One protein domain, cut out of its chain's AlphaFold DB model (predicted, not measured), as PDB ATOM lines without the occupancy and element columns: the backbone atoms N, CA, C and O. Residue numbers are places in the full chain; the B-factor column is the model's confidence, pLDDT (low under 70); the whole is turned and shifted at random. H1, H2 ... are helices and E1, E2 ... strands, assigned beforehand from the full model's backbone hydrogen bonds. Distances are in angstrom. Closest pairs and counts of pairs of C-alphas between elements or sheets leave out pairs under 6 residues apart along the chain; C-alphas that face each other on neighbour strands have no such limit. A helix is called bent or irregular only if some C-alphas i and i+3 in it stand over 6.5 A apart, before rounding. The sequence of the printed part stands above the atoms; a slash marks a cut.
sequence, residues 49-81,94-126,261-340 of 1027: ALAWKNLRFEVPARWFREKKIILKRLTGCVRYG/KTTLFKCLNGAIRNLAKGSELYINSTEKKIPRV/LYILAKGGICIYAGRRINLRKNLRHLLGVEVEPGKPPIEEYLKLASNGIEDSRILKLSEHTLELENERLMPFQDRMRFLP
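Overview. This is residues 49 to 81, 94 to 126 and 261 to 340 of the 1027 residues of the protein "ATP-binding cassette sub-family G member 1" of Sarcoptes scabiei (UniProt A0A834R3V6). A twisted four-stranded sheet has the long helix H4 slanting over one face and the short helix H1 over the other; H4 runs on past the sheet's E2 edge to cover the small hairpin E4 and E5. H2 and H3 pack at that far end, H3 on the small hairpin, while residues 61 to 66 stick out from the turn between E1 and E2. The 146 printed residues include named elements in the order E1 E2 H1 E3 E4 E5 H2 H3 H4 E6, of mixed class; both sheets, E2 E1 E3 E6 and E4 E5, are antiparallel. The whole is compact, with a radius of gyration of the C-alphas of 16.6 A, yet flat in outline, spanning 48 by 46 by 23 A.

Along the chain. E1 is residues 49 to 59, 27.7 A long, from C-alpha 49 at (451.059, 454.288, 436.680), and bends by 70 degrees at residue 54. E2, residues 68 to 79, is 31.3 A long and bends by 55 degrees at residue 73. E3 is residues 113 to 117 and E6 residues 336 to 339, ending at C-alpha 339 (464.100, 453.275, 437.842). E4 is residues 261 to 265 and E5 residues 269 to 274. H1 is residues 94 to 101, H2 278 to 287 and H3 297 to 306. H4, residues 312 to 335, is 36.1 A long from C-alpha 312 at (457.488, 484.078, 449.730); it has a kink of 40 degrees near residue 329 and is irregular, with C-alphas 331 and 334 7.3 A apart.

Arrangement. In the hairpin E1 and E2, N 52 and O 76 are 2.9 A apart. Between E1 and E3, N 53 and O 113 are within hydrogen-bond range at 2.8 A, and between E3 and E6, N 337 and O 116 are within hydrogen-bond range at 2.8 A. H4 is on this sheet at a height of 6.9 A, slantwise to E2 at 48 degrees on the local plane; H1 is on the opposite face at 8.4 A. The sheet E4 E5, a hairpin with N 263 and O 272 2.9 A apart, forms a sandwich with the sheet E2 E1 E3 E6, two sheets face to face, the parts that face each other being 10.4 A apart centre to centre. The closest C-alphas of E5 and H4, Ile 271 and Ser 318, are 4.3 A apart; those of E4 and H3, Ala 265 and Ala 305, 4.0 A. H2 and H3 only just touch, with 3 pairs of C-alphas within 8 A, the closest being Arg 280 and Pro 297 at 5.7 A. In H1, H2 and H3 every O i to N i+4 pair is within hydrogen-bond range; in H4, 16 of 20 are.

Size, cuts and confidence. The farthest C-alphas, Trp 63 and Pro 293, are 50.8 A apart. Residues 82 to 93 and 127 to 260 are not printed, leaving gaps of 20.9 A and 20.2 A between C-alphas. The link H1 to E3 is long. Mean pLDDT of the printed part is 81.7; among the 17 residues under 70 are 60 to 66 and 118 to 123.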
ATOM      1  N   ALA A  49     450.349 454.737 437.873       85.12
ATOM      2  CA  ALA A  49     451.059 454.288 436.680       85.12
ATOM      3  C   ALA A  49     452.526 454.740 436.688       85.12
ATOM      4  O   ALA A  49     453.432 453.944 436.444       85.12
ATOM      5  N   LEU A  50     452.753 456.021 436.988       88.25
ATOM      6  CA  LEU A  50     454.065 456.664 436.990       88.25
ATOM      7  C   LEU A  50     454.164 457.614 438.183       88.25
ATOM      8  O   LEU A  50     453.255 458.409 438.415       88.25
ATOM      9  N   ALA A  51     455.279 457.581 438.897       89.50
ATOM     10  CA  ALA A  51     455.567 458.494 439.994       89.50
ATOM     11  C   ALA A  51     457.012 458.984 439.931       89.50
ATOM     12  O   ALA A  51     457.905 458.263 439.497       89.50
ATOM     13  N   TRP A  52     457.254 460.215 440.369       91.19
ATOM     14  CA  TRP A  52     458.592 460.784 440.494       91.19
ATOM     15  C   TRP A  52     458.732 461.479 441.843       91.19
ATOM     16  O   TRP A  52     457.786 462.090 442.339       91.19
ATOM     17  N   LYS A  53     459.922 461.399 442.436       89.25
ATOM     18  CA  LYS A  53     460.235 461.991 443.737       89.25
ATOM     19  C   LYS A  53     461.553 462.747 443.661       89.25
ATOM     20  O   LYS A  53     462.539 462.243 443.123       89.25
ATOM     21  N   ASN A  54     461.553 463.973 444.192       87.88
ATOM     22  CA  ASN A  54     462.720 464.862 444.237       87.88
ATOM     23  C   ASN A  54     463.446 464.998 442.879       87.88
ATOM     24  O   ASN A  54     464.669 465.115 442.817       87.88
ATOM     25  N   LEU A  55     462.692 464.997 441.779       88.50
ATOM     26  CA  LEU A  55     463.225 465.092 440.428       88.50
ATOM     27  C   LEU A  55     463.946 466.434 440.249       88.50
ATOM     28  O   LEU A  55     463.359 467.513 440.400       88.50
ATOM     29  N   ARG A  56     465.237 466.353 439.928       88.44
ATOM     30  CA  ARG A  56     466.136 467.489 439.719       88.44
ATOM     31  C   ARG A  56     466.869 467.335 438.396       88.44
ATOM     32  O   ARG A  56     467.378 466.262 438.063       88.44
ATOM     33  N   PHE A  57     466.958 468.436 437.660       86.44
ATOM     34  CA  PHE A  57     467.687 468.472 436.400       86.44
ATOM     35  C   PHE A  57     468.514 469.747 436.273       86.44
ATOM     36  O   PHE A  57     468.010 470.863 436.436       86.44
ATOM     37  N   GLU A  58     469.788 469.553 435.942       84.81
ATOM     38  CA  GLU A  58     470.789 470.602 435.798       84.81
ATOM     39  C   GLU A  58     471.404 470.519 434.407       84.81
ATOM     40  O   GLU A  58     471.836 469.451 433.963       84.81
ATOM     41  N   VAL A  59     471.467 471.656 433.714       78.19
ATOM     42  CA  VAL A  59     472.175 471.726 432.439       78.19
ATOM     43  C   VAL A  59     473.652 471.986 432.721       78.19
ATOM     44  O   VAL A  59     473.979 472.940 433.437       78.19
ATOM     45  N   PRO A  60     474.561 471.165 432.166       65.56
ATOM     46  CA  PRO A  60     475.985 471.386 432.335       65.56
ATOM     47  C   PRO A  60     476.393 472.728 431.721       65.56
ATOM     48  O   PRO A  60     475.921 473.102 430.648       65.56
ATOM     49  N   ALA A  61     477.301 473.415 432.412       61.50
ATOM     50  CA  ALA A  61     477.967 474.629 431.956       61.50
ATOM     51  C   ALA A  61     478.403 474.521 430.480       61.50
ATOM     52  O   ALA A  61     479.159 473.616 430.111       61.50
ATOM     53  N   ARG A  62     477.932 475.448 429.634       48.53
ATOM     54  CA  ARG A  62     478.590 475.768 428.354       48.53
ATOM     55  C   ARG A  62     479.608 476.874 428.623       48.53
ATOM     56  O   ARG A  62     479.388 477.648 429.543       48.53
ATOM     57  N   TRP A  63     480.693 476.891 427.847       40.16
ATOM     58  CA  TRP A  63     481.809 477.854 427.867       40.16
ATOM     59  C   TRP A  63     481.587 479.091 428.764       40.16
ATOM     60  O   TRP A  63     480.662 479.865 428.522       40.16
ATOM     61  N   PHE A  64     482.415 479.252 429.802       45.12
ATOM     62  CA  PHE A  64     482.401 480.385 430.747       45.12
ATOM     63  C   PHE A  64     481.107 480.624 431.558       45.12
ATOM     64  O   PHE A  64     481.068 481.570 432.338       45.12
ATOM     65  N   ARG A  65     480.058 479.793 431.445       52.66
ATOM     66  CA  ARG A  65     478.817 479.937 432.231       52.66
ATOM     67  C   ARG A  65     478.696 478.894 433.333       52.66
ATOM     68  O   ARG A  65     479.033 477.733 433.133       52.66
ATOM     69  N   GLU A  66     478.141 479.296 434.470       63.62
ATOM     70  CA  GLU A  66     477.835 478.403 435.588       63.62
ATOM     71  C   GLU A  66     476.763 477.355 435.241       63.62
ATOM     72  O   GLU A  66     476.020 477.467 434.258       63.62
ATOM     73  N   LYS A  67     476.680 476.299 436.059       71.12
ATOM     74  CA  LYS A  67     475.629 475.278 435.941       71.12
ATOM     75  C   LYS A  67     474.266 475.922 436.189       71.12
ATOM     76  O   LYS A  67     474.043 476.523 437.234       71.12
ATOM     77  N   LYS A  68     473.323 475.735 435.263       78.81
ATOM     78  CA  LYS A  68     471.955 476.248 435.408       78.81
ATOM     79  C   LYS A  68     471.016 475.125 435.835       78.81
ATOM     80  O   LYS A  68     470.787 474.179 435.077       78.81
ATOM     81  N   ILE A  69     470.451 475.244 437.033       82.00
ATOM     82  CA  ILE A  69     469.406 474.340 437.526       82.00
ATOM     83  C   ILE A  69     468.095 474.697 436.819       82.00
ATOM     84  O   ILE A  69     467.663 475.848 436.872       82.00
ATOM     85  N   ILE A  70     467.477 473.723 436.145       84.62
ATOM     86  CA  ILE A  70     466.195 473.923 435.455       84.62
ATOM     87  C   ILE A  70     465.027 473.412 436.290       84.62
ATOM     88  O   ILE A  70     464.009 474.088 436.333       84.62
ATOM     89  N   LEU A  71     465.158 472.244 436.930       87.31
ATOM     90  CA  LEU A  71     464.106 471.639 437.756       87.31
ATOM     91  C   LEU A  71     464.611 471.436 439.186       87.31
ATOM     92  O   LEU A  71     465.701 470.892 439.383       87.31
ATOM     93  N   LYS A  72     463.804 471.837 440.172       87.31
ATOM     94  CA  LYS A  72     464.128 471.803 441.600       87.31
ATOM     95  C   LYS A  72     463.094 470.964 442.358       87.31
ATOM     96  O   LYS A  72     461.975 471.409 442.574       87.31
ATOM     97  N   ARG A  73     463.506 469.774 442.816       84.75
ATOM     98  CA  ARG A  73     462.778 468.925 443.785       84.75
ATOM     99  C   ARG A  73     461.319 468.636 443.406       84.75
ATOM    100  O   ARG A  73     460.438 468.722 444.253       84.75
ATOM    101  N   LEU A  74     461.049 468.291 442.152       89.06
ATOM    102  CA  LEU A  74     459.678 467.989 441.742       89.06
ATOM    103  C   LEU A  74     459.266 466.601 442.244       89.06
ATOM    104  O   LEU A  74     459.996 465.632 442.044       89.06
ATOM    105  N   THR A  75     458.087 466.501 442.848       90.88
ATOM    106  CA  THR A  75     457.465 465.236 443.259       90.88
ATOM    107  C   THR A  75     456.045 465.189 442.699       90.88
ATOM    108  O   THR A  75     455.380 466.224 442.637       90.88
ATOM    109  N   GLY A  76     455.598 464.022 442.238       90.56
ATOM    110  CA  GLY A  76     454.245 463.845 441.721       90.56
ATOM    111  C   GLY A  76     453.936 462.417 441.286       90.56
ATOM    112  O   GLY A  76     454.827 461.570 441.172       90.56
ATOM    113  N   CYS A  77     452.656 462.153 441.031       90.50
ATOM    114  CA  CYS A  77     452.152 460.852 440.602       90.50
ATOM    115  C   CYS A  77     451.041 460.952 439.550       90.50
ATOM    116  O   CYS A  77     450.218 461.865 439.552       90.50
ATOM    117  N   VAL A  78     450.981 459.975 438.653       89.62
ATOM    118  CA  VAL A  78     449.942 459.865 437.627       89.62
ATOM    119  C   VAL A  78     449.305 458.492 437.668       89.62
ATOM    120  O   VAL A  78     449.981 457.479 437.836       89.62
ATOM    121  N   ARG A  79     447.982 458.475 437.514       88.69
ATOM    122  CA  ARG A  79     447.140 457.276 437.521       88.69
ATOM    123  C   ARG A  79     446.888 456.787 436.097       88.69
ATOM    124  O   ARG A  79     446.993 457.557 435.144       88.69
ATOM    125  N   TYR A  80     446.514 455.519 435.963       87.31
ATOM    126  CA  TYR A  80     446.124 454.972 434.665       87.31
ATOM    127  C   TYR A  80     444.863 455.640 434.107       87.31
ATOM    128  O   TYR A  80     443.893 455.870 434.833       87.31
ATOM    129  N   GLY A  81     444.864 455.913 432.800       88.56
ATOM    130  CA  GLY A  81     443.689 456.426 432.089       88.56
ATOM    131  C   GLY A  81     443.255 457.833 432.508       88.56
ATOM    132  O   GLY A  81     442.077 458.162 432.371       88.56
ATOM    133  N   LYS A  94     458.533 473.093 431.830       88.50
ATOM    134  CA  LYS A  94     457.480 472.169 431.333       88.50
ATOM    135  C   LYS A  94     457.996 471.090 430.362       88.50
ATOM    136  O   LYS A  94     457.973 469.902 430.674       88.50
ATOM    137  N   THR A  95     458.562 471.500 429.226       85.56
ATOM    138  CA  THR A  95     459.134 470.585 428.218       85.56
ATOM    139  C   THR A  95     460.325 469.788 428.759       85.56
ATOM    140  O   THR A  95     460.587 468.663 428.333       85.56
ATOM    141  N   THR A  96     461.067 470.348 429.719       87.19
ATOM    142  CA  THR A  96     462.196 469.648 430.351       87.19
ATOM    143  C   THR A  96     461.696 468.523 431.253       87.19
ATOM    144  O   THR A  96     462.242 467.424 431.197       87.19
ATOM    145  N   LEU A  97     460.621 468.760 432.011       88.75
ATOM    146  CA  LEU A  97     459.945 467.737 432.803       88.75
ATOM    147  C   LEU A  97     459.427 466.605 431.904       88.75
ATOM    148  O   LEU A  97     459.732 465.446 432.166       88.75
ATOM    149  N   PHE A  98     458.760 466.922 430.789       87.81
ATOM    150  CA  PHE A  98     458.337 465.928 429.789       87.81
ATOM    151  C   PHE A  98     459.491 465.063 429.279       87.81
ATOM    152  O   PHE A  98     459.382 463.840 429.244       87.81
ATOM    153  N   LYS A  99     460.623 465.685 428.934       83.31
ATOM    154  CA  LYS A  99     461.819 464.973 428.462       83.31
ATOM    155  C   LYS A  99     462.467 464.100 429.541       83.31
ATOM    156  O   LYS A  99     463.082 463.088 429.207       83.31
ATOM    157  N   CYS A 100     462.343 464.467 430.815       85.56
ATOM    158  CA  CYS A 100     462.772 463.616 431.927       85.56
ATOM    159  C   CYS A 100     461.833 462.410 432.081       85.56
ATOM    160  O   CYS A 100     462.295 461.273 432.144       85.56
ATOM    161  N   LEU A 101     460.517 462.645 432.065       85.88
ATOM    162  CA  LEU A 101     459.504 461.604 432.266       85.88
ATOM    163  C   LEU A 101     459.417 460.618 431.094       85.88
ATOM    164  O   LEU A 101     459.265 459.425 431.322       85.88
ATOM    165  N   ASN A 102     459.577 461.065 429.845       82.25
ATOM    166  CA  ASN A 102     459.564 460.186 428.668       82.25
ATOM    167  C   ASN A 102     460.919 459.478 428.412       82.25
ATOM    168  O   ASN A 102     461.085 458.774 427.408       82.25
ATOM    169  N   GLY A 103     461.925 459.712 429.263       76.75
ATOM    170  CA  GLY A 103     463.265 459.131 429.166       76.75
ATOM    171  C   GLY A 103     464.172 459.697 428.068       76.75
ATOM    172  O   GLY A 103     465.203 459.090 427.771       76.75
ATOM    173  N   ALA A 104     463.825 460.830 427.441       74.88
ATOM    174  CA  ALA A 104     464.698 461.521 426.485       74.88
ATOM    175  C   ALA A 104     465.946 462.104 427.170       74.88
ATOM    176  O   ALA A 104     467.012 462.189 426.559       74.88
ATOM    177  N   ILE A 105     465.819 462.501 428.438       75.88
ATOM    178  CA  ILE A 105     466.918 462.900 429.318       75.88
ATOM    179  C   ILE A 105     467.197 461.741 430.277       75.88
ATOM    180  O   ILE A 105     466.343 461.384 431.080       75.88
ATOM    181  N   ARG A 106     468.402 461.160 430.194       69.56
ATOM    182  CA  ARG A 106     468.839 460.039 431.055       69.56
ATOM    183  C   ARG A 106     469.723 460.463 432.229       69.56
ATOM    184  O   ARG A 106     469.797 459.760 433.227       69.56
ATOM    185  N   ASN A 107     470.410 461.597 432.103       71.75
ATOM    186  CA  ASN A 107     471.324 462.093 433.132       71.75
ATOM    187  C   ASN A 107     470.557 462.985 434.112       71.75
ATOM    188  O   ASN A 107     470.643 464.212 434.038       71.75
ATOM    189  N   LEU A 108     469.771 462.363 434.986       76.44
ATOM    190  CA  LEU A 108     469.119 463.048 436.101       76.44
ATOM    191  C   LEU A 108     470.133 463.338 437.218       76.44
ATOM    192  O   LEU A 108     471.154 462.655 437.342       76.44
ATOM    193  N   ALA A 109     469.876 464.367 438.028       77.12
ATOM    194  CA  ALA A 109     470.743 464.676 439.163       77.12
ATOM    195  C   ALA A 109     470.623 463.597 440.256       77.12
ATOM    196  O   ALA A 109     469.559 462.994 440.430       77.12
ATOM    197  N   LYS A 110     471.708 463.382 441.017       72.75
ATOM    198  CA  LYS A 110     471.741 462.426 442.138       72.75
ATOM    199  C   LYS A 110     470.595 462.719 443.121       72.75
ATOM    200  O   LYS A 110     470.398 463.869 443.506       72.75
ATOM    201  N   GLY A 111     469.853 461.679 443.507       74.69
ATOM    202  CA  GLY A 111     468.685 461.781 444.393       74.69
ATOM    203  C   GLY A 111     467.347 462.057 443.691       74.69
ATOM    204  O   GLY A 111     466.355 462.272 444.381       74.69
ATOM    205  N   SER A 112     467.316 462.070 442.353       85.06
ATOM    206  CA  SER A 112     466.068 462.023 441.584       85.06
ATOM    207  C   SER A 112     465.589 460.583 441.470       85.06
ATOM    208  O   SER A 112     466.350 459.724 441.027       85.06
ATOM    209  N   GLU A 113     464.330 460.333 441.810       87.19
ATOM    210  CA  GLU A 113     463.760 458.991 441.799       87.19
ATOM    211  C   GLU A 113     462.550 458.920 440.870       87.19
ATOM    212  O   GLU A 113     461.691 459.804 440.883       87.19
ATOM    213  N   LEU A 114     462.481 457.867 440.055       87.44
ATOM    214  CA  LEU A 114     461.373 457.608 439.138       87.44
ATOM    215  C   LEU A 114     460.847 456.190 439.376       87.44
ATOM    216  O   LEU A 114     461.625 455.254 439.541       87.44
ATOM    217  N   TYR A 115     459.533 456.037 439.380       86.31
ATOM    218  CA  TYR A 115     458.823 454.833 439.785       86.31
ATOM    219  C   TYR A 115     457.764 454.477 438.734       86.31
ATOM    220  O   TYR A 115     456.987 455.341 438.332       86.31
ATOM    221  N   ILE A 116     457.713 453.215 438.298       85.56
ATOM    222  CA  ILE A 116     456.602 452.660 437.495       85.56
ATOM    223  C   ILE A 116     455.887 451.604 438.337       85.56
ATOM    224  O   ILE A 116     456.513 450.944 439.168       85.56
ATOM    225  N   ASN A 117     454.596 451.392 438.099       83.56
ATOM    226  CA  ASN A 117     453.881 450.253 438.665       83.56
ATOM    227  C   ASN A 117     454.579 448.903 438.374       83.56
ATOM    228  O   ASN A 117     454.984 448.613 437.248       83.56
ATOM    229  N   SER A 118     454.697 448.048 439.389       68.56
ATOM    230  CA  SER A 118     455.313 446.717 439.270       68.56
ATOM    231  C   SER A 118     454.541 445.742 438.369       68.56
ATOM    232  O   SER A 118     455.122 444.767 437.882       68.56
ATOM    233  N   THR A 119     453.258 446.004 438.096       64.94
ATOM    234  CA  THR A 119     452.415 445.180 437.210       64.94
ATOM    235  C   THR A 119     452.829 445.266 435.737       64.94
ATOM    236  O   THR A 119     452.578 444.331 434.967       64.94
ATOM    237  N   GLU A 120     453.549 446.318 435.332       65.25
ATOM    238  CA  GLU A 120     454.136 446.429 433.997       65.25
ATOM    239  C   GLU A 120     455.385 445.539 433.871       65.25
ATOM    240  O   GLU A 120     456.534 445.978 433.924       65.25
ATOM    241  N   LYS A 121     455.166 444.235 433.650       53.88
ATOM    242  CA  LYS A 121     456.246 443.264 433.366       53.88
ATOM    243  C   LYS A 121     457.025 443.594 432.080       53.88
ATOM    244  O   LYS A 121     458.136 443.103 431.883       53.88
ATOM    245  N   LYS A 122     456.450 444.408 431.184       62.00
ATOM    246  CA  LYS A 122     457.073 444.909 429.948       62.00
ATOM    247  C   LYS A 122     457.386 446.396 430.099       62.00
ATOM    248  O   LYS A 122     456.644 447.121 430.738       62.00
ATOM    249  N   ILE A 123     458.456 446.840 429.446       65.88
ATOM    250  CA  ILE A 123     458.798 448.263 429.343       65.88
ATOM    251  C   ILE A 123     457.616 449.021 428.711       65.88
ATOM    252  O   ILE A 123     457.181 448.601 427.629       65.88
ATOM    253  N   PRO A 124     457.111 450.100 429.337       71.44
ATOM    254  CA  PRO A 124     455.982 450.853 428.811       71.44
ATOM    255  C   PRO A 124     456.275 451.426 427.433       71.44
ATOM    256  O   PRO A 124     457.354 451.962 427.169       71.44
ATOM    257  N   ARG A 125     455.278 451.353 426.550       77.62
ATOM    258  CA  ARG A 125     455.310 452.065 425.272       77.62
ATOM    259  C   ARG A 125     454.910 453.511 425.515       77.62
ATOM    260  O   ARG A 125     453.823 453.774 426.028       77.62
ATOM    261  N   VAL A 126     455.792 454.421 425.123       85.06
ATOM    262  CA  VAL A 126     455.607 455.861 425.275       85.06
ATOM    263  C   VAL A 126     455.480 456.483 423.891       85.06
ATOM    264  O   VAL A 126     456.382 456.322 423.073       85.06
ATOM    265  N   LEU A 261     446.062 468.496 437.461       93.44
ATOM    266  CA  LEU A 261     446.813 469.669 437.037       93.44
ATOM    267  C   LEU A 261     448.111 469.772 437.830       93.44
ATOM    268  O   LEU A 261     448.106 469.575 439.046       93.44
ATOM    269  N   TYR A 262     449.183 470.131 437.134       92.88
ATOM    270  CA  TYR A 262     450.493 470.460 437.679       92.88
ATOM    271  C   TYR A 262     450.869 471.867 437.237       92.88
ATOM    272  O   TYR A 262     450.971 472.116 436.037       92.88
ATOM    273  N   ILE A 263     451.088 472.781 438.178       92.69
ATOM    274  CA  ILE A 263     451.475 474.161 437.864       92.69
ATOM    275  C   ILE A 263     452.924 474.370 438.289       92.69
ATOM    276  O   ILE A 263     453.262 474.239 439.466       92.69
ATOM    277  N   LEU A 264     453.781 474.679 437.319       91.69
ATOM    278  CA  LEU A 264     455.196 474.959 437.520       91.69
ATOM    279  C   LEU A 264     455.440 476.467 437.529       91.69
ATOM    280  O   LEU A 264     455.002 477.168 436.620       91.69
ATOM    281  N   ALA A 265     456.194 476.948 438.515       90.50
ATOM    282  CA  ALA A 265     456.645 478.333 438.583       90.50
ATOM    283  C   ALA A 265     458.033 478.526 437.957       90.50
ATOM    284  O   ALA A 265     458.793 477.574 437.723       90.50
ATOM    285  N   LYS A 266     458.377 479.786 437.674       85.44
ATOM    286  CA  LYS A 266     459.702 480.171 437.186       85.44
ATOM    287  C   LYS A 266     460.774 479.687 438.169       85.44
ATOM    288  O   LYS A 266     460.696 479.912 439.371       85.44
ATOM    289  N   GLY A 267     461.788 479.003 437.642       82.88
ATOM    290  CA  GLY A 267     462.838 478.379 438.452       82.88
ATOM    291  C   GLY A 267     462.609 476.899 438.790       82.88
ATOM    292  O   GLY A 267     463.423 476.317 439.509       82.88
ATOM    293  N   GLY A 268     461.569 476.276 438.225       86.25
ATOM    294  CA  GLY A 268     461.485 474.818 438.124       86.25
ATOM    295  C   GLY A 268     460.887 474.107 439.325       86.25
ATOM    296  O   GLY A 268     461.258 472.962 439.581       86.25
ATOM    297  N   ILE A 269     460.009 474.781 440.063       90.75
ATOM    298  CA  ILE A 269     459.304 474.252 441.238       90.75
ATOM    299  C   ILE A 269     457.816 474.075 440.931       90.75
ATOM    300  O   ILE A 269     457.254 474.811 440.122       90.75
ATOM    301  N   CYS A 270     457.183 473.092 441.569       92.19
ATOM    302  CA  CYS A 270     455.746 472.855 441.466       92.19
ATOM    303  C   CYS A 270     455.033 473.628 442.573       92.19
ATOM    304  O   CYS A 270     455.373 473.444 443.736       92.19
ATOM    305  N   ILE A 271     454.062 474.468 442.221       91.81
ATOM    306  CA  ILE A 271     453.268 475.253 443.184       91.81
ATOM    307  C   ILE A 271     451.872 474.678 443.416       91.81
ATOM    308  O   ILE A 271     451.164 475.120 444.316       91.81
ATOM    309  N   TYR A 272     451.445 473.742 442.569       92.56
ATOM    310  CA  TYR A 272     450.145 473.100 442.685       92.56
ATOM    311  C   TYR A 272     450.140 471.739 441.992       92.56
ATOM    312  O   TYR A 272     450.544 471.638 440.831       92.56
ATOM    313  N   ALA A 273     449.606 470.725 442.676       91.81
ATOM    314  CA  ALA A 273     449.352 469.395 442.131       91.81
ATOM    315  C   ALA A 273     447.994 468.851 442.619       91.81
ATOM    316  O   ALA A 273     447.793 468.544 443.800       91.81
ATOM    317  N   GLY A 274     447.020 468.714 441.715       90.50
ATOM    318  CA  GLY A 274     445.709 468.173 442.088       90.50
ATOM    319  C   GLY A 274     444.573 468.442 441.108       90.50
ATOM    320  O   GLY A 274     444.775 468.886 439.981       90.50
ATOM    321  N   ARG A 275     443.341 468.157 441.548       89.88
ATOM    322  CA  ARG A 275     442.105 468.375 440.773       89.88
ATOM    323  C   ARG A 275     441.725 469.850 440.739       89.88
ATOM    324  O   ARG A 275     441.881 470.534 441.742       89.88
ATOM    325  N   ARG A 276     441.111 470.328 439.655       86.38
ATOM    326  CA  ARG A 276     440.705 471.741 439.502       86.38
ATOM    327  C   ARG A 276     439.842 472.309 440.644       86.38
ATOM    328  O   ARG A 276     440.007 473.464 441.010       86.38
ATOM    329  N   ILE A 277     438.968 471.493 441.245       85.50
ATOM    330  CA  ILE A 277     438.004 471.913 442.287       85.50
ATOM    331  C   ILE A 277     438.722 472.482 443.522       85.50
ATOM    332  O   ILE A 277     438.190 473.340 444.226       85.50
ATOM    333  N   ASN A 278     439.959 472.042 443.764       88.06
ATOM    334  CA  ASN A 278     440.746 472.481 444.910       88.06
ATOM    335  C   ASN A 278     441.539 473.767 444.637       88.06
ATOM    336  O   ASN A 278     442.062 474.335 445.587       88.06
ATOM    337  N   LEU A 279     441.595 474.277 443.397       86.75
ATOM    338  CA  LEU A 279     442.363 475.486 443.064       86.75
ATOM    339  C   LEU A 279     441.905 476.687 443.903       86.75
ATOM    340  O   LEU A 279     442.717 477.290 444.606       86.75
ATOM    341  N   ARG A 280     440.598 476.988 443.880       87.00
ATOM    342  CA  ARG A 280     440.008 478.126 444.606       87.00
ATOM    343  C   ARG A 280     440.131 477.965 446.121       87.00
ATOM    344  O   ARG A 280     440.478 478.916 446.813       87.00
ATOM    345  N   LYS A 281     439.894 476.747 446.628       85.38
ATOM    346  CA  LYS A 281     440.024 476.420 448.058       85.38
ATOM    347  C   LYS A 281     441.463 476.617 448.537       85.38
ATOM    348  O   LYS A 281     441.673 477.272 449.551       85.38
ATOM    349  N   ASN A 282     442.443 476.122 447.784       86.44
ATOM    350  CA  ASN A 282     443.854 476.226 448.141       86.44
ATOM    351  C   ASN A 282     444.346 477.680 448.140       86.44
ATOM    352  O   ASN A 282     445.054 478.059 449.067       86.44
ATOM    353  N   LEU A 283     443.934 478.512 447.173       86.81
ATOM    354  CA  LEU A 283     444.286 479.943 447.175       86.81
ATOM    355  C   LEU A 283     443.748 480.659 448.418       86.81
ATOM    356  O   LEU A 283     444.489 481.385 449.082       86.81
ATOM    357  N   ARG A 284     442.484 480.396 448.773       86.38
ATOM    358  CA  ARG A 284     441.845 481.007 449.943       86.38
ATOM    359  C   ARG A 284     442.488 480.546 451.251       86.38
ATOM    360  O   ARG A 284     442.815 481.377 452.087       86.38
ATOM    361  N   HIS A 285     442.707 479.242 451.422       85.94
ATOM    362  CA  HIS A 285     443.252 478.687 452.667       85.94
ATOM    363  C   HIS A 285     444.745 478.980 452.872       85.94
ATOM    364  O   HIS A 285     445.157 479.234 454.000       85.94
ATOM    365  N   LEU A 286     445.568 478.942 451.816       85.25
ATOM    366  CA  LEU A 286     447.027 479.053 451.954       85.25
ATOM    367  C   LEU A 286     447.528 480.495 451.877       85.25
ATOM    368  O   LEU A 286     448.472 480.849 452.591       85.25
ATOM    369  N   LEU A 287     446.923 481.310 451.008       84.50
ATOM    370  CA  LEU A 287     447.367 482.676 450.725       84.50
ATOM    371  C   LEU A 287     446.366 483.751 451.168       84.50
ATOM    372  O   LEU A 287     446.717 484.926 451.126       84.50
ATOM    373  N   GLY A 288     445.144 483.386 451.573       82.06
ATOM    374  CA  GLY A 288     444.095 484.360 451.899       82.06
ATOM    375  C   GLY A 288     443.581 485.138 450.683       82.06
ATOM    376  O   GLY A 288     442.943 486.173 450.848       82.06
ATOM    377  N   VAL A 289     443.869 484.671 449.463       81.75
ATOM    378  CA  VAL A 289     443.483 485.359 448.223       81.75
ATOM    379  C   VAL A 289     442.071 484.940 447.830       81.75
ATOM    380  O   VAL A 289     441.812 483.765 447.551       81.75
ATOM    381  N   GLU A 290     441.155 485.906 447.786       79.38
ATOM    382  CA  GLU A 290     439.803 485.701 447.272       79.38
ATOM    383  C   GLU A 290     439.744 486.014 445.778       79.38
ATOM    384  O   GLU A 290     439.976 487.138 445.345       79.38
ATOM    385  N   VAL A 291     439.429 484.997 444.980       75.38
ATOM    386  CA  VAL A 291     439.226 485.151 443.534       75.38
ATOM    387  C   VAL A 291     437.790 485.606 443.281       75.38
ATOM    388  O   VAL A 291     436.857 484.981 443.794       75.38
ATOM    389  N   GLU A 292     437.608 486.647 442.470       72.06
ATOM    390  CA  GLU A 292     436.295 487.159 442.051       72.06
ATOM    391  C   GLU A 292     435.437 486.068 441.357       72.06
ATOM    392  O   GLU A 292     435.982 485.204 440.670       72.06
ATOM    393  N   PRO A 293     434.092 486.077 441.485       65.25
ATOM    394  CA  PRO A 293     433.197 485.084 440.863       65.25
ATOM    395  C   PRO A 293     433.345 484.953 439.341       65.25
ATOM    396  O   PRO A 293     433.184 483.864 438.809       65.25
ATOM    397  N   GLY A 294     433.710 486.040 438.655       64.00
ATOM    398  CA  GLY A 294     433.879 486.094 437.202       64.00
ATOM    399  C   GLY A 294     435.314 485.914 436.701       64.00
ATOM    400  O   GLY A 294     435.570 486.266 435.550       64.00
ATOM    401  N   LYS A 295     436.249 485.414 437.525       71.00
ATOM    402  CA  LYS A 295     437.637 485.140 437.113       71.00
ATOM    403  C   LYS A 295     438.039 483.681 437.369       71.00
ATOM    404  O   LYS A 295     437.832 483.187 438.482       71.00
ATOM    405  N   PRO A 296     438.660 482.990 436.395       78.12
ATOM    406  CA  PRO A 296     439.104 481.617 436.586       78.12
ATOM    407  C   PRO A 296     440.294 481.538 437.558       78.12
ATOM    408  O   PRO A 296     441.326 482.167 437.320       78.12
ATOM    409  N   PRO A 297     440.226 480.717 438.631       83.56
ATOM    410  CA  PRO A 297     441.291 480.624 439.640       83.56
ATOM    411  C   PRO A 297     442.672 480.252 439.084       83.56
ATOM    412  O   PRO A 297     443.691 480.535 439.709       83.56
ATOM    413  N   ILE A 298     442.717 479.591 437.925       84.44
ATOM    414  CA  ILE A 298     443.962 479.208 437.254       84.44
ATOM    415  C   ILE A 298     444.791 480.419 436.807       84.44
ATOM    416  O   ILE A 298     446.019 480.341 436.825       84.44
ATOM    417  N   GLU A 299     444.146 481.528 436.426       80.94
ATOM    418  CA  GLU A 299     444.833 482.739 435.968       80.94
ATOM    419  C   GLU A 299     445.687 483.317 437.097       80.94
ATOM    420  O   GLU A 299     446.851 483.655 436.879       80.94
ATOM    421  N   GLU A 300     445.160 483.308 438.323       84.50
ATOM    422  CA  GLU A 300     445.883 483.770 439.508       84.50
ATOM    423  C   GLU A 300     447.092 482.875 439.822       84.50
ATOM    424  O   GLU A 300     448.185 483.372 440.097       84.50
ATOM    425  N   TYR A 301     446.958 481.549 439.687       87.00
ATOM    426  CA  TYR A 301     448.110 480.651 439.818       87.00
ATOM    427  C   TYR A 301     449.182 480.912 438.755       87.00
ATOM    428  O   TYR A 301     450.366 480.871 439.077       87.00
ATOM    429  N   LEU A 302     448.805 481.161 437.496       84.94
ATOM    430  CA  LEU A 302     449.762 481.443 436.418       84.94
ATOM    431  C   LEU A 302     450.462 482.797 436.604       84.94
ATOM    432  O   LEU A 302     451.656 482.922 436.314       84.94
ATOM    433  N   LYS A 303     449.749 483.788 437.143       81.25
ATOM    434  CA  LYS A 303     450.304 485.085 437.542       81.25
ATOM    435  C   LYS A 303     451.344 484.916 438.648       81.25
ATOM    436  O   LYS A 303     452.485 485.334 438.477       81.25
ATOM    437  N   LEU A 304     451.002 484.194 439.718       86.38
ATOM    438  CA  LEU A 304     451.943 483.851 440.790       86.38
ATOM    439  C   LEU A 304     453.126 483.016 440.279       86.38
ATOM    440  O   LEU A 304     454.262 483.262 440.664       86.38
ATOM    441  N   ALA A 305     452.893 482.067 439.371       85.62
ATOM    442  CA  ALA A 305     453.935 481.222 438.788       85.62
ATOM    443  C   ALA A 305     454.962 482.006 437.953       85.62
ATOM    444  O   ALA A 305     456.080 481.524 437.747       85.62
ATOM    445  N   SER A 306     454.580 483.183 437.446       81.94
ATOM    446  CA  SER A 306     455.444 484.073 436.660       81.94
ATOM    447  C   SER A 306     456.452 484.827 437.526       81.94
ATOM    448  O   SER A 306     457.525 485.197 437.035       81.94
ATOM    449  N   ASN A 307     456.149 484.990 438.815       80.00
ATOM    450  CA  ASN A 307     457.073 485.547 439.788       80.00
ATOM    451  C   ASN A 307     458.236 484.564 440.038       80.00
ATOM    452  O   ASN A 307     458.119 483.348 439.866       80.00
ATOM    453  N   GLY A 308     459.413 485.099 440.367       74.50
ATOM    454  CA  GLY A 308     460.594 484.288 440.670       74.50
ATOM    455  C   GLY A 308     460.496 483.586 442.027       74.50
ATOM    456  O   GLY A 308     459.651 483.920 442.849       74.50
ATOM    457  N   ILE A 309     461.425 482.659 442.290       75.25
ATOM    458  CA  ILE A 309     461.527 481.900 443.558       75.25
ATOM    459  C   ILE A 309     461.651 482.815 444.795       75.25
ATOM    460  O   ILE A 309     461.366 482.385 445.904       75.25
ATOM    461  N   GLU A 310     462.061 484.067 444.608       78.62
ATOM    462  CA  GLU A 310     462.189 485.075 445.667       78.62
ATOM    463  C   GLU A 310     460.843 485.456 446.315       78.62
ATOM    464  O   GLU A 310     460.825 485.975 447.427       78.62
ATOM    465  N   ASP A 311     459.707 485.177 445.664       85.19
ATOM    466  CA  ASP A 311     458.382 485.448 446.232       85.19
ATOM    467  C   ASP A 311     458.023 484.418 447.322       85.19
ATOM    468  O   ASP A 311     457.837 483.224 447.057       85.19
ATOM    469  N   SER A 312     457.861 484.894 448.562       86.44
ATOM    470  CA  SER A 312     457.488 484.078 449.730       86.44
ATOM    471  C   SER A 312     456.208 483.254 449.527       86.44
ATOM    472  O   SER A 312     456.094 482.138 450.043       86.44
ATOM    473  N   ARG A 313     455.257 483.756 448.727       87.94
ATOM    474  CA  ARG A 313     453.993 483.061 448.434       87.94
ATOM    475  C   ARG A 313     454.223 481.790 447.624       87.94
ATOM    476  O   ARG A 313     453.570 480.778 447.873       87.94
ATOM    477  N   ILE A 314     455.165 481.828 446.680       87.50
ATOM    478  CA  ILE A 314     455.520 480.679 445.840       87.50
ATOM    479  C   ILE A 314     456.176 479.594 446.685       87.50
ATOM    480  O   ILE A 314     455.823 478.424 446.543       87.50
ATOM    481  N   LEU A 315     457.099 479.977 447.570       87.12
ATOM    482  CA  LEU A 315     457.780 479.039 448.462       87.12
ATOM    483  C   LEU A 315     456.766 478.281 449.323       87.12
ATOM    484  O   LEU A 315     456.733 477.052 449.259       87.12
ATOM    485  N   LYS A 316     455.851 479.003 449.983       89.31
ATOM    486  CA  LYS A 316     454.779 478.413 450.799       89.31
ATOM    487  C   LYS A 316     453.898 477.440 450.007       89.31
ATOM    488  O   LYS A 316     453.612 476.341 450.477       89.31
ATOM    489  N   LEU A 317     453.482 477.817 448.793       88.62
ATOM    490  CA  LEU A 317     452.703 476.934 447.914       88.62
ATOM    491  C   LEU A 317     453.495 475.687 447.497       88.62
ATOM    492  O   LEU A 317     452.939 474.588 447.434       88.62
ATOM    493  N   SER A 318     454.786 475.851 447.206       88.81
ATOM    494  CA  SER A 318     455.642 474.765 446.736       88.81
ATOM    495  C   SER A 318     455.975 473.748 447.826       88.81
ATOM    496  O   SER A 318     455.927 472.549 447.560       88.81
ATOM    497  N   GLU A 319     456.245 474.201 449.052       89.81
ATOM    498  CA  GLU A 319     456.514 473.335 450.205       89.81
ATOM    499  C   GLU A 319     455.272 472.528 450.570       89.81
ATOM    500  O   GLU A 319     455.335 471.301 450.628       89.81
ATOM    501  N   HIS A 320     454.118 473.190 450.662       90.00
ATOM    502  CA  HIS A 320     452.858 472.509 450.930       90.00
ATOM    503  C   HIS A 320     452.498 471.483 449.841       90.00
ATOM    504  O   HIS A 320     452.066 470.369 450.134       90.00
ATOM    505  N   THR A 321     452.708 471.823 448.563       89.25
ATOM    506  CA  THR A 321     452.477 470.884 447.451       89.25
ATOM    507  C   THR A 321     453.430 469.689 447.516       89.25
ATOM    508  O   THR A 321     453.021 468.559 447.249       89.25
ATOM    509  N   LEU A 322     454.694 469.923 447.877       88.38
ATOM    510  CA  LEU A 322     455.699 468.876 448.026       88.38
ATOM    511  C   LEU A 322     455.340 467.906 449.159       88.38
ATOM    512  O   LEU A 322     455.465 466.696 448.976       88.38
ATOM    513  N   GLU A 323     454.895 468.420 450.306       89.31
ATOM    514  CA  GLU A 323     454.429 467.621 451.446       89.31
ATOM    515  C   GLU A 323     453.225 466.758 451.061       89.31
ATOM    516  O   GLU A 323     453.293 465.534 451.178       89.31
ATOM    517  N   LEU A 324     452.186 467.367 450.480       88.38
ATOM    518  CA  LEU A 324     450.982 466.657 450.043       88.38
ATOM    519  C   LEU A 324     451.275 465.545 449.027       88.38
ATOM    520  O   LEU A 324     450.693 464.462 449.102       88.38
ATOM    521  N   GLU A 325     452.146 465.789 448.046       87.44
ATOM    522  CA  GLU A 325     452.499 464.763 447.057       87.44
ATOM    523  C   GLU A 325     453.381 463.661 447.655       87.44
ATOM    524  O   GLU A 325     453.227 462.496 447.288       87.44
ATOM    525  N   ASN A 326     454.264 463.984 448.608       87.06
ATOM    526  CA  ASN A 326     455.011 462.962 449.340       87.06
ATOM    527  C   ASN A 326     454.059 462.063 450.142       87.06
ATOM    528  O   ASN A 326     454.154 460.844 450.019       87.06
ATOM    529  N   GLU A 327     453.110 462.635 450.889       87.00
ATOM    530  CA  GLU A 327     452.097 461.875 451.637       87.00
ATOM    531  C   GLU A 327     451.264 460.965 450.723       87.00
ATOM    532  O   GLU A 327     451.025 459.802 451.049       87.00
ATOM    533  N   ARG A 328     450.878 461.456 449.535       84.56
ATOM    534  CA  ARG A 328     450.157 460.659 448.525       84.56
ATOM    535  C   ARG A 328     450.968 459.479 447.994       84.56
ATOM    536  O   ARG A 328     450.375 458.467 447.631       84.56
ATOM    537  N   LEU A 329     452.290 459.615 447.904       83.50
ATOM    538  CA  LEU A 329     453.184 458.602 447.338       83.50
ATOM    539  C   LEU A 329     453.585 457.511 448.335       83.50
ATOM    540  O   LEU A 329     453.743 456.364 447.914       83.50
ATOM    541  N   MET A 330     453.723 457.848 449.623       80.38
ATOM    542  CA  MET A 330     454.167 456.926 450.683       80.38
ATOM    543  C   MET A 330     453.483 455.544 450.647       80.38
ATOM    544  O   MET A 330     454.203 454.547 450.598       80.38
ATOM    545  N   PRO A 331     452.139 455.419 450.595       81.88
ATOM    546  CA  PRO A 331     451.483 454.108 450.672       81.88
ATOM    547  C   PRO A 331     451.663 453.234 449.419       81.88
ATOM    548  O   PRO A 331     451.373 452.040 449.453       81.88
ATOM    549  N   PHE A 332     452.110 453.808 448.300       79.69
ATOM    550  CA  PHE A 332     452.260 453.088 447.032       79.69
ATOM    551  C   PHE A 332     453.711 452.733 446.711       79.69
ATOM    552  O   PHE A 332     453.946 452.007 445.745       79.69
ATOM    553  N   GLN A 333     454.676 453.224 447.494       74.06
ATOM    554  CA  GLN A 333     456.100 453.066 447.207       74.06
ATOM    555  C   GLN A 333     456.509 451.587 447.105       74.06
ATOM    556  O   GLN A 333     457.218 451.222 446.169       74.06
ATOM    557  N   ASP A 334     455.959 450.726 447.963       77.06
ATOM    558  CA  ASP A 334     456.259 449.285 447.991       77.06
ATOM    559  C   ASP A 334     455.743 448.521 446.760       77.06
ATOM    560  O   ASP A 334     456.279 447.478 446.386       77.06
ATOM    561  N   ARG A 335     454.702 449.036 446.091       79.06
ATOM    562  CA  ARG A 335     454.110 448.426 444.884       79.06
ATOM    563  C   ARG A 335     454.755 448.919 443.591       79.06
ATOM    564  O   ARG A 335     454.381 448.464 442.504       79.06
ATOM    565  N   MET A 336     455.696 449.855 443.681       80.44
ATOM    566  CA  MET A 336     456.328 450.479 442.530       80.44
ATOM    567  C   MET A 336     457.773 450.021 442.358       80.44
ATOM    568  O   MET A 336     458.531 449.830 443.303       80.44
ATOM    569  N   ARG A 337     458.181 449.875 441.101       81.88
ATOM    570  CA  ARG A 337     459.549 449.562 440.716       81.88
ATOM    571  C   ARG A 337     460.333 450.851 440.505       81.88
ATOM    572  O   ARG A 337     459.989 451.648 439.631       81.88
ATOM    573  N   PHE A 338     461.422 451.007 441.249       82.75
ATOM    574  CA  PHE A 338     462.377 452.097 441.067       82.75
ATOM    575  C   PHE A 338     463.144 451.982 439.738       82.75
ATOM    576  O   PHE A 338     463.598 450.901 439.343       82.75
ATOM    577  N   LEU A 339     463.319 453.116 439.062       77.38
ATOM    578  CA  LEU A 339     464.100 453.275 437.842       77.38
ATOM    579  C   LEU A 339     465.342 454.141 438.115       77.38
ATOM    580  O   LEU A 339     465.201 455.333 438.389       77.38
ATOM    581  N   PRO A 340     466.564 453.600 437.965       65.94
ATOM    582  CA  PRO A 340     467.789 454.291 438.372       65.94
ATOM    583  C   PRO A 340     468.257 455.415 437.433       65.94
ATOM    584  O   PRO A 340     469.103 456.210 437.829       65.94
TER     585      PRO A 340